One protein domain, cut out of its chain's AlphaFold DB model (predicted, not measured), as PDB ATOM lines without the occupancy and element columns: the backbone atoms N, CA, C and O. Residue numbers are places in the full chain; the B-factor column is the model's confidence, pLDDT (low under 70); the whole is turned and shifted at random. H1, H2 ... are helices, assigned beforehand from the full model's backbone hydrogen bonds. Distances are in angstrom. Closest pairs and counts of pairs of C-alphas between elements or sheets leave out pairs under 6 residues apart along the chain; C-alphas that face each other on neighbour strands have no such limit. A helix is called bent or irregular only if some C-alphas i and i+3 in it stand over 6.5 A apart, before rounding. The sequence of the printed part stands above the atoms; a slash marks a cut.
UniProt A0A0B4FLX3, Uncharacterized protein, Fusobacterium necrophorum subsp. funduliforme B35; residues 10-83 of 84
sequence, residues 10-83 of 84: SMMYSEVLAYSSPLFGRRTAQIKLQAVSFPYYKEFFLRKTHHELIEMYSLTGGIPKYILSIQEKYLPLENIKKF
ATOM      1  N   SER A  10     159.764 121.533 125.336       91.62
ATOM      2  CA  SER A  10     158.736 121.134 124.365       91.62
ATOM      3  C   SER A  10     158.286 122.292 123.470       91.62
ATOM      4  O   SER A  10     158.237 122.127 122.255       91.62
ATOM      5  N   MET A  11     158.044 123.470 124.053       91.69
ATOM      6  CA  MET A  11     157.697 124.686 123.309       91.69
ATOM      7  C   MET A  11     158.853 125.145 122.416       91.69
ATOM      8  O   MET A  11     158.650 125.503 121.262       91.69
ATOM      9  N   MET A  12     160.093 125.104 122.917       92.19
ATOM     10  CA  MET A  12     161.258 125.440 122.093       92.19
ATOM     11  C   MET A  12     161.386 124.495 120.889       92.19
ATOM     12  O   MET A  12     161.743 124.934 119.795       92.19
ATOM     13  N   TYR A  13     161.061 123.212 121.065       88.81
ATOM     14  CA  TYR A  13     161.020 122.266 119.956       88.81
ATOM     15  C   TYR A  13     159.897 122.572 118.965       88.81
ATOM     16  O   TYR A  13     160.182 122.581 117.773       88.81
ATOM     17  N   SER A  14     158.669 122.841 119.419       89.50
ATOM     18  CA  SER A  14     157.536 123.093 118.515       89.50
ATOM     19  C   SER A  14     157.677 124.402 117.738       89.50
ATOM     20  O   SER A  14     157.492 124.410 116.525       89.50
ATOM     21  N   GLU A  15     158.060 125.491 118.406       87.50
ATOM     22  CA  GLU A  15     158.003 126.833 117.815       87.50
ATOM     23  C   GLU A  15     159.293 127.234 117.091       87.50
ATOM     24  O   GLU A  15     159.261 127.997 116.124       87.50
ATOM     25  N   VAL A  16     160.452 126.741 117.545       88.62
ATOM     26  CA  VAL A  16     161.766 127.244 117.096       88.62
ATOM     27  C   VAL A  16     162.574 126.190 116.341       88.62
ATOM     28  O   VAL A  16     163.271 126.527 115.384       88.62
ATOM     29  N   LEU A  17     162.514 124.921 116.760       86.56
ATOM     30  CA  LEU A  17     163.354 123.851 116.201       86.56
ATOM     31  C   LEU A  17     162.603 122.891 115.268       86.56
ATOM     32  O   LEU A  17     163.251 122.070 114.617       86.56
ATOM     33  N   ALA A  18     161.273 122.964 115.208       89.19
ATOM     34  CA  ALA A  18     160.465 122.125 114.334       89.19
ATOM     35  C   ALA A  18     160.788 122.401 112.865       89.19
ATOM     36  O   ALA A  18     161.095 123.531 112.497       89.19
ATOM     37  N   TYR A  19     160.655 121.386 112.010       87.88
ATOM     38  CA  TYR A  19     160.893 121.527 110.568       87.88
ATOM     39  C   TYR A  19     159.993 122.589 109.915       87.88
ATOM     40  O   TYR A  19     160.406 123.284 108.993       87.88
ATOM     41  N   SER A  20     158.770 122.734 110.424       89.88
ATOM     42  CA  SER A  20     157.808 123.753 110.002       89.88
ATOM     43  C   SER A  20     158.148 125.165 110.493       89.88
ATOM     44  O   SER A  20     157.544 126.125 110.016       89.88
ATOM     45  N   SER A  21     159.078 125.318 111.441       89.19
ATOM     46  CA  SER A  21     159.449 126.625 111.981       89.19
ATOM     47  C   SER A  21     160.275 127.422 110.962       89.19
ATOM     48  O   SER A  21     161.214 126.879 110.374       89.19
ATOM     49  N   PRO A  22     160.033 128.739 110.804       87.69
ATOM     50  CA  PRO A  22     160.837 129.609 109.937       87.69
ATOM     51  C   PRO A  22     162.338 129.633 110.264       87.69
ATOM     52  O   PRO A  22     163.150 130.054 109.437       87.69
ATOM     53  N   LEU A  23     162.707 129.230 111.483       87.44
ATOM     54  CA  LEU A  23     164.085 129.215 111.969       87.44
ATOM     55  C   LEU A  23     164.779 127.861 111.763       87.44
ATOM     56  O   LEU A  23     165.981 127.746 112.037       87.44
ATOM     57  N   PHE A  24     164.073 126.855 111.235       87.50
ATOM     58  CA  PHE A  24     164.661 125.558 110.923       87.50
ATOM     59  C   PHE A  24     165.838 125.702 109.951       87.50
ATOM     60  O   PHE A  24     165.771 126.419 108.955       87.50
ATOM     61  N   GLY A  25     166.960 125.053 110.272       86.69
ATOM     62  CA  GLY A  25     168.191 125.126 109.475       86.69
ATOM     63  C   GLY A  25     168.914 126.483 109.492       86.69
ATOM     64  O   GLY A  25     169.993 126.586 108.918       86.69
ATOM     65  N   ARG A  26     168.378 127.514 110.166       89.19
ATOM     66  CA  ARG A  26     168.967 128.869 110.229       89.19
ATOM     67  C   ARG A  26     169.699 129.171 111.541       89.19
ATOM     68  O   ARG A  26     170.182 130.283 111.736       89.19
ATOM     69  N   ARG A  27     169.774 128.203 112.458       87.69
ATOM     70  CA  ARG A  27     170.482 128.358 113.738       87.69
ATOM     71  C   ARG A  27     171.988 128.169 113.566       87.69
ATOM     72  O   ARG A  27     172.430 127.196 112.966       87.69
ATOM     73  N   THR A  28     172.768 129.058 114.170       92.38
ATOM     74  CA  THR A  28     174.237 128.962 114.193       92.38
ATOM     75  C   THR A  28     174.747 128.162 115.393       92.38
ATOM     76  O   THR A  28     175.762 127.485 115.298       92.38
ATOM     77  N   ALA A  29     174.043 128.216 116.527       91.00
ATOM     78  CA  ALA A  29     174.423 127.520 117.751       91.00
ATOM     79  C   ALA A  29     173.187 127.118 118.568       91.00
ATOM     80  O   ALA A  29     172.103 127.679 118.405       91.00
ATOM     81  N   GLN A  30     173.356 126.140 119.457       89.75
ATOM     82  CA  GLN A  30     172.358 125.750 120.450       89.75
ATOM     83  C   GLN A  30     173.069 125.373 121.741       89.75
ATOM     84  O   GLN A  30     173.996 124.567 121.729       89.75
ATOM     85  N   ILE A  31     172.588 125.924 122.852       93.00
ATOM     86  CA  ILE A  31     173.118 125.643 124.181       93.00
ATOM     87  C   ILE A  31     171.983 125.056 125.014       93.00
ATOM     88  O   ILE A  31     170.968 125.709 125.243       93.00
ATOM     89  N   LYS A  32     172.153 123.814 125.471       92.38
ATOM     90  CA  LYS A  32     171.253 123.198 126.449       92.38
ATOM     91  C   LYS A  32     171.784 123.502 127.847       92.38
ATOM     92  O   LYS A  32     172.559 122.717 128.389       92.38
ATOM     93  N   LEU A  33     171.394 124.645 128.407       94.06
ATOM     94  CA  LEU A  33     171.879 125.080 129.717       94.06
ATOM     95  C   LEU A  33     171.556 124.026 130.789       94.06
ATOM     96  O   LEU A  33     170.409 123.597 130.916       94.06
ATOM     97  N   GLN A  34     172.583 123.573 131.507       95.12
ATOM     98  CA  GLN A  34     172.472 122.622 132.615       95.12
ATOM     99  C   GLN A  34     172.671 123.344 133.950       95.12
ATOM    100  O   GLN A  34     173.125 124.489 133.986       95.12
ATOM    101  N   ALA A  35     172.348 122.656 135.046       96.75
ATOM    102  CA  ALA A  35     172.769 123.074 136.376       96.75
ATOM    103  C   ALA A  35     174.304 123.192 136.455       96.75
ATOM    104  O   ALA A  35     175.032 122.527 135.710       96.75
ATOM    105  N   VAL A  36     174.791 124.032 137.367       97.19
ATOM    106  CA  VAL A  36     176.219 124.151 137.677       97.19
ATOM    107  C   VAL A  36     176.702 122.811 138.209       97.19
ATOM    108  O   VAL A  36     176.125 122.289 139.159       97.19
ATOM    109  N   SER A  37     177.760 122.254 137.625       96.81
ATOM    110  CA  SER A  37     178.339 121.015 138.135       96.81
ATOM    111  C   SER A  37     179.184 121.270 139.383       96.81
ATOM    112  O   SER A  37     179.805 122.324 139.543       96.81
ATOM    113  N   PHE A  38     179.235 120.273 140.268       96.19
ATOM    114  CA  PHE A  38     179.930 120.365 141.552       96.19
ATOM    115  C   PHE A  38     181.381 120.898 141.488       96.19
ATOM    116  O   PHE A  38     181.729 121.720 142.335       96.19
ATOM    117  N   PRO A  39     182.228 120.541 140.495       94.88
ATOM    118  CA  PRO A  39     183.597 121.066 140.415       94.88
ATOM    119  C   PRO A  39     183.698 122.598 140.355       94.88
ATOM    120  O   PRO A  39     184.654 123.162 140.892       94.88
ATOM    121  N   TYR A  40     182.706 123.261 139.751       95.31
ATOM    122  CA  TYR A  40     182.631 124.722 139.642       95.31
ATOM    123  C   TYR A  40     181.868 125.359 140.814       95.31
ATOM    124  O   TYR A  40     181.862 126.573 140.980       95.31
ATOM    125  N   TYR A  41     181.235 124.559 141.676       94.94
ATOM    126  CA  TYR A  41     180.394 125.060 142.765       94.94
ATOM    127  C   TYR A  41     181.171 125.870 143.808       94.94
ATOM    128  O   TYR A  41     180.659 126.841 144.360       94.94
ATOM    129  N   LYS A  42     182.441 125.514 144.039       93.94
ATOM    130  CA  LYS A  42     183.341 126.247 144.943       93.94
ATOM    131  C   LYS A  42     183.556 127.707 144.530       93.94
ATOM    132  O   LYS A  42     183.902 128.526 145.372       93.94
ATOM    133  N   GLU A  43     183.353 128.042 143.255       94.00
ATOM    134  CA  GLU A  43     183.518 129.412 142.750       94.00
ATOM    135  C   GLU A  43     182.456 130.362 143.315       94.00
ATOM    136  O   GLU A  43     182.680 131.567 143.378       94.00
ATOM    137  N   PHE A  44     181.336 129.817 143.799       92.81
ATOM    138  CA  PHE A  44     180.286 130.582 144.467       92.81
ATOM    139  C   PHE A  44     180.566 130.814 145.959       92.81
ATOM    140  O   PHE A  44     179.935 131.680 146.555       92.81
ATOM    141  N   PHE A  45     181.508 130.076 146.565       91.06
ATOM    142  CA  PHE A  45     181.762 130.089 148.009       91.06
ATOM    143  C   PHE A  45     183.259 129.952 148.319       91.06
ATOM    144  O   PHE A  45     183.787 128.854 148.485       91.06
ATOM    145  N   LEU A  46     183.956 131.082 148.458       85.19
ATOM    146  CA  LEU A  46     185.418 131.101 148.629       85.19
ATOM    147  C   LEU A  46     185.906 130.613 150.004       85.19
ATOM    148  O   LEU A  46     187.081 130.287 150.154       85.19
ATOM    149  N   ARG A  47     185.038 130.608 151.023       88.62
ATOM    150  CA  ARG A  47     185.418 130.361 152.429       88.62
ATOM    151  C   ARG A  47     184.873 129.054 153.003       88.62
ATOM    152  O   ARG A  47     184.988 128.833 154.206       88.62
ATOM    153  N   LYS A  48     184.257 128.214 152.174       89.81
ATOM    154  CA  LYS A  48     183.573 126.997 152.616       89.81
ATOM    155  C   LYS A  48     184.454 125.770 152.449       89.81
ATOM    156  O   LYS A  48     185.187 125.633 151.469       89.81
ATOM    157  N   THR A  49     184.388 124.879 153.429       93.31
ATOM    158  CA  THR A  49     185.091 123.598 153.385       93.31
ATOM    159  C   THR A  49     184.486 122.692 152.314       93.31
ATOM    160  O   THR A  49     183.330 122.847 151.922       93.31
ATOM    161  N   HIS A  50     185.246 121.696 151.851       93.88
ATOM    162  CA  HIS A  50     184.741 120.741 150.861       93.88
ATOM    163  C   HIS A  50     183.466 120.022 151.333       93.88
ATOM    164  O   HIS A  50     182.554 119.810 150.542       93.88
ATOM    165  N   HIS A  51     183.380 119.711 152.630       94.38
ATOM    166  CA  HIS A  51     182.202 119.093 153.235       94.38
ATOM    167  C   HIS A  51     180.968 120.005 153.162       94.38
ATOM    168  O   HIS A  51     179.928 119.590 152.662       94.38
ATOM    169  N   GLU A  52     181.096 121.274 153.568       92.94
ATOM    170  CA  GLU A  52     179.998 122.249 153.472       92.94
ATOM    171  C   GLU A  52     179.546 122.466 152.020       92.94
ATOM    172  O   GLU A  52     178.358 122.648 151.761       92.94
ATOM    173  N   LEU A  53     180.473 122.431 151.054       94.38
ATOM    174  CA  LEU A  53     180.134 122.525 149.632       94.38
ATOM    175  C   LEU A  53     179.274 121.341 149.174       94.38
ATOM    176  O   LEU A  53     178.323 121.555 148.428       94.38
ATOM    177  N   ILE A  54     179.578 120.115 149.617       95.06
ATOM    178  CA  ILE A  54     178.771 118.922 149.304       95.06
ATOM    179  C   ILE A  54     177.361 119.068 149.886       95.06
ATOM    180  O   ILE A  54     176.378 118.812 149.186       95.06
ATOM    181  N   GLU A  55     177.246 119.519 151.136       93.38
ATOM    182  CA  GLU A  55     175.952 119.748 151.786       93.38
ATOM    183  C   GLU A  55     175.127 120.796 151.029       93.38
ATOM    184  O   GLU A  55     173.989 120.533 150.638       93.38
ATOM    185  N   MET A  56     175.708 121.962 150.739       92.69
ATOM    186  CA  MET A  56     175.022 123.034 150.008       92.69
ATOM    187  C   MET A  56     174.659 122.630 148.571       92.69
ATOM    188  O   MET A  56     173.564 122.943 148.089       92.69
ATOM    189  N   TYR A  57     175.530 121.887 147.883       94.94
ATOM    190  CA  TYR A  57     175.229 121.351 146.556       94.94
ATOM    191  C   TYR A  57     174.048 120.380 146.598       94.94
ATOM    192  O   TYR A  57     173.180 120.440 145.731       94.94
ATOM    193  N   SER A  58     173.970 119.545 147.636       93.38
ATOM    194  CA  SER A  58     172.862 118.601 147.831       93.38
ATOM    195  C   SER A  58     171.522 119.310 148.047       93.38
ATOM    196  O   SER A  58     170.491 118.808 147.608       93.38
ATOM    197  N   LEU A  59     171.530 120.499 148.660       91.62
ATOM    198  CA  LEU A  59     170.329 121.324 148.844       91.62
ATOM    199  C   LEU A  59     169.910 122.067 147.571       91.62
ATOM    200  O   LEU A  59     168.724 122.221 147.294       91.62
ATOM    201  N   THR A  60     170.880 122.561 146.804       93.88
ATOM    202  CA  THR A  60     170.618 123.443 145.653       93.88
ATOM    203  C   THR A  60     170.538 122.714 144.318       93.88
ATOM    204  O   THR A  60     170.047 123.284 143.342       93.88
ATOM    205  N   GLY A  61     171.059 121.489 144.230       94.12
ATOM    206  CA  GLY A  61     171.145 120.714 142.991       94.12
ATOM    207  C   GLY A  61     171.947 121.400 141.878       94.12
ATOM    208  O   GLY A  61     171.738 121.100 140.705       94.12
ATOM    209  N   GLY A  62     172.803 122.372 142.216       95.56
ATOM    210  CA  GLY A  62     173.530 123.177 141.231       95.56
ATOM    211  C   GLY A  62     172.675 124.231 140.509       95.56
ATOM    212  O   GLY A  62     173.140 124.836 139.542       95.56
ATOM    213  N   ILE A  63     171.429 124.471 140.933       95.69
ATOM    214  CA  ILE A  63     170.547 125.463 140.302       95.69
ATOM    215  C   ILE A  63     170.990 126.878 140.702       95.69
ATOM    216  O   ILE A  63     170.884 127.225 141.882       95.69
ATOM    217  N   PRO A  64     171.405 127.746 139.753       94.44
ATOM    218  CA  PRO A  64     171.953 129.069 140.069       94.44
ATOM    219  C   PRO A  64     171.060 129.915 140.978       94.44
ATOM    220  O   PRO A  64     171.545 130.552 141.909       94.44
ATOM    221  N   LYS A  65     169.738 129.883 140.764       92.75
ATOM    222  CA  LYS A  65     168.790 130.628 141.600       92.75
ATOM    223  C   LYS A  65     168.851 130.202 143.069       92.75
ATOM    224  O   LYS A  65     168.754 131.067 143.931       92.75
ATOM    225  N   TYR A  66     169.004 128.909 143.351       92.88
ATOM    226  CA  TYR A  66     169.066 128.404 144.724       92.88
ATOM    227  C   TYR A  66     170.429 128.658 145.359       92.88
ATOM    228  O   TYR A  66     170.485 129.023 146.528       92.88
ATOM    229  N   ILE A  67     171.506 128.565 144.575       93.50
ATOM    230  CA  ILE A  67     172.861 128.932 145.009       93.50
ATOM    231  C   ILE A  67     172.893 130.383 145.498       93.50
ATOM    232  O   ILE A  67     173.341 130.650 146.607       93.50
ATOM    233  N   LEU A  68     172.343 131.309 144.708       91.06
ATOM    234  CA  LEU A  68     172.306 132.737 145.042       91.06
ATOM    235  C   LEU A  68     171.405 133.070 146.243       91.06
ATOM    236  O   LEU A  68     171.521 134.155 146.807       91.06
ATOM    237  N   SER A  69     170.499 132.169 146.628       89.75
ATOM    238  CA  SER A  69     169.649 132.342 147.812       89.75
ATOM    239  C   SER A  69     170.334 131.911 149.114       89.75
ATOM    240  O   SER A  69     169.816 132.216 150.192       89.75
ATOM    241  N   ILE A  70     171.475 131.215 149.044       90.12
ATOM    242  CA  ILE A  70     172.225 130.783 150.228       90.12
ATOM    243  C   ILE A  70     172.794 131.999 150.960       90.12
ATOM    244  O   ILE A  70     173.368 132.910 150.366       90.12
ATOM    245  N   GLN A  71     172.689 131.982 152.285       86.69
ATOM    246  CA  GLN A  71     173.395 132.915 153.151       86.69
ATOM    247  C   GLN A  71     174.547 132.195 153.848       86.69
ATOM    248  O   GLN A  71     174.333 131.393 154.754       86.69
ATOM    249  N   GLU A  72     175.778 132.535 153.460       82.38
ATOM    250  CA  GLU A  72     177.010 131.879 153.937       82.38
ATOM    251  C   GLU A  72     177.217 131.935 155.456       82.38
ATOM    252  O   GLU A  72     177.936 131.103 156.012       82.38
ATOM    253  N   LYS A  73     176.585 132.909 156.121       84.88
ATOM    254  CA  LYS A  73     176.644 133.096 157.576       84.88
ATOM    255  C   LYS A  73     175.926 132.001 158.371       84.88
ATOM    256  O   LYS A  73     176.144 131.911 159.572       84.88
ATOM    257  N   TYR A  74     175.050 131.232 157.730       83.56
ATOM    258  CA  TYR A  74     174.289 130.161 158.367       83.56
ATOM    259  C   TYR A  74     174.862 128.793 158.016       83.56
ATOM    260  O   TYR A  74     175.530 128.626 156.989       83.56
ATOM    261  N   LEU A  75     174.562 127.800 158.853       82.94
ATOM    262  CA  LEU A  75     174.853 126.408 158.534       82.94
ATOM    263  C   LEU A  75     174.041 125.968 157.300       82.94
ATOM    264  O   LEU A  75     172.945 126.491 157.058       82.94
ATOM    265  N   PRO A  76     174.522 124.987 156.517       80.94
ATOM    266  CA  PRO A  76     173.816 124.529 155.318       80.94
ATOM    267  C   PRO A  76     172.358 124.133 155.590       80.94
ATOM    268  O   PRO A  76     171.456 124.613 154.907       80.94
ATOM    269  N   LEU A  77     172.097 123.372 156.655       83.06
ATOM    270  CA  LEU A  77     170.738 122.962 157.037       83.06
ATOM    271  C   LEU A  77     169.830 124.129 157.453       83.06
ATOM    272  O   LEU A  77     168.621 124.080 157.238       83.06
ATOM    273  N   GLU A  78     170.381 125.201 158.019       84.62
ATOM    274  CA  GLU A  78     169.587 126.370 158.415       84.62
ATOM    275  C   GLU A  78     169.053 127.144 157.205       84.62
ATOM    276  O   GLU A  78     168.010 127.794 157.301       84.62
ATOM    277  N   ASN A  79     169.714 127.028 156.047       83.75
ATOM    278  CA  ASN A  79     169.245 127.639 154.806       83.75
ATOM    279  C   ASN A  79     167.954 126.984 154.275       83.75
ATOM    280  O   ASN A  79     167.222 127.632 153.532       83.75
ATOM    281  N   ILE A  80     167.612 125.757 154.698       81.19
ATOM    282  CA  ILE A  80     166.393 125.045 154.264       81.19
ATOM    283  C   ILE A  80     165.125 125.835 154.599       81.19
ATOM    284  O   ILE A  80     164.234 125.935 153.760       81.19
ATOM    285  N   LYS A  81     165.075 126.473 155.776       78.12
ATOM    286  CA  LYS A  81     163.922 127.269 156.251       78.12
ATOM    287  C   LYS A  81     163.613 128.509 155.399       78.12
ATOM    288  O   LYS A  81     162.699 129.256 155.719       78.12
ATOM    289  N   LYS A  82     164.446 128.808 154.400       69.75
ATOM    290  CA  LYS A  82     164.231 129.905 153.449       69.75
ATOM    291  C   LYS A  82     163.802 129.425 152.071       69.75
ATOM    292  O   LYS A  82     163.362 130.243 151.269       69.75
ATOM    293  N   PHE A  83     163.979 128.140 151.779       69.38
ATOM    294  CA  PHE A  83     163.537 127.545 150.521       69.38
ATOM    295  C   PHE A  83     162.068 127.103 150.574       69.38
ATOM    296  O   PHE A  83     161.447 126.996 149.518       69.38
TER     297      PHE A  83
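AT A GLANCE: This is residues 10 to 83 of the 84 residues of an uncharacterized protein of Fusobacterium necrophorum subsp. funduliforme B35 (UniProt A0A0B4FLX3). Two lobes of unequal size sit far apart, joined by one drawn-out stretch of chain. The larger lobe is a small cluster of helices round H3, with H5 beside it, H2 set crosswise to it and the short H4 near its last residue; the smaller is H1 with the loop that follows it, and between the lobes residues 28 to 33 stand free. The printed part has 74 residues with five named helices, in the order H1, H2, H3, H4, H5, and no named strand; the class is all helix, with 37 residues in the helices. The whole is extended, with a radius of gyration of the C-alphas of 18.1 A, and spans 51 by 24 by 14 A, its length made by the link and the far lobe.

HOW THE PARTS SIT: The longest helix, H3, residues 50 to 60, touches two others. H2, residues 38 to 44, touches H3 with 5 pairs of C-alphas within 8 A, the closest being those of Lys 42 and Leu 53, 6.8 A apart. The lines of H2 and H3 are about perpendicular, at 87 degrees, though the line of H2 is a rough one. H5, residues 76 to 82, touches H3 with 4 pairs of C-alphas within 8 A, the closest being those of Met 56 and Pro 76, 5.6 A apart. H3 and H5 run the same way at a shallow tilt of 24 degrees. H4, residues 64 to 67, is close to H3 but not clearly touching it; their closest C-alphas are those of Thr 60 and Tyr 66, 5.3 A apart. H4 is also close to H2 but not clearly touching it, with the closest C-alphas, those of Phe 44 and Ile 67, 7.6 A apart. H2 and H5 are apart, and so are H4 and H5. H1, residues 10 to 17, is apart from H2, H3, H4 and H5. In H1 and H3 every O i to N i+4 pair is within hydrogen-bond range. In H2 and H5, 0 of 3 such pairs are in range, while 3 of 4 O i to N i+3 pairs are in each; H4 is too short for an O i to N i+4 pair, and its one O i to N i+3 pair is within range.

IN THESE COORDINATES: H3 measures 15.3 A from its first C-alpha, His 50 at (184.741, 120.741, 150.861), to its last, Thr 60 at (170.618, 123.443, 145.653). H2 measures 10.6 A and is irregular, but only just: C-alphas 39 and 42 are 6.9 A apart. H5 measures 11.1 A and is neither bent nor irregular, but only just, with C-alphas 78 and 81 6.1 A apart. H4 is 5.0 A long. H1 begins at C-alpha 10, at (158.736, 121.134, 124.365), and measures 9.8 A; it too is neither bent nor irregular, but only just, with C-alphas 14 and 17 6.3 A apart.

THE WHOLE: The two C-alphas farthest apart, those of Ser 20 and Lys 73, are 52.0 A from each other, and those of Ser 10 and Phe 83, the first and last printed, are 27.4 A apart. The link from H1 to H2 is long, 20 residues. The links from H2 to H3 and from H3 to H4 are tight, with 5 and 3 residues, and the link from H4 to H5 is short, with 8. The printed part has no cut. The mean pLDDT of the printed part is 90.0, and residues 82 to 83 are under 70.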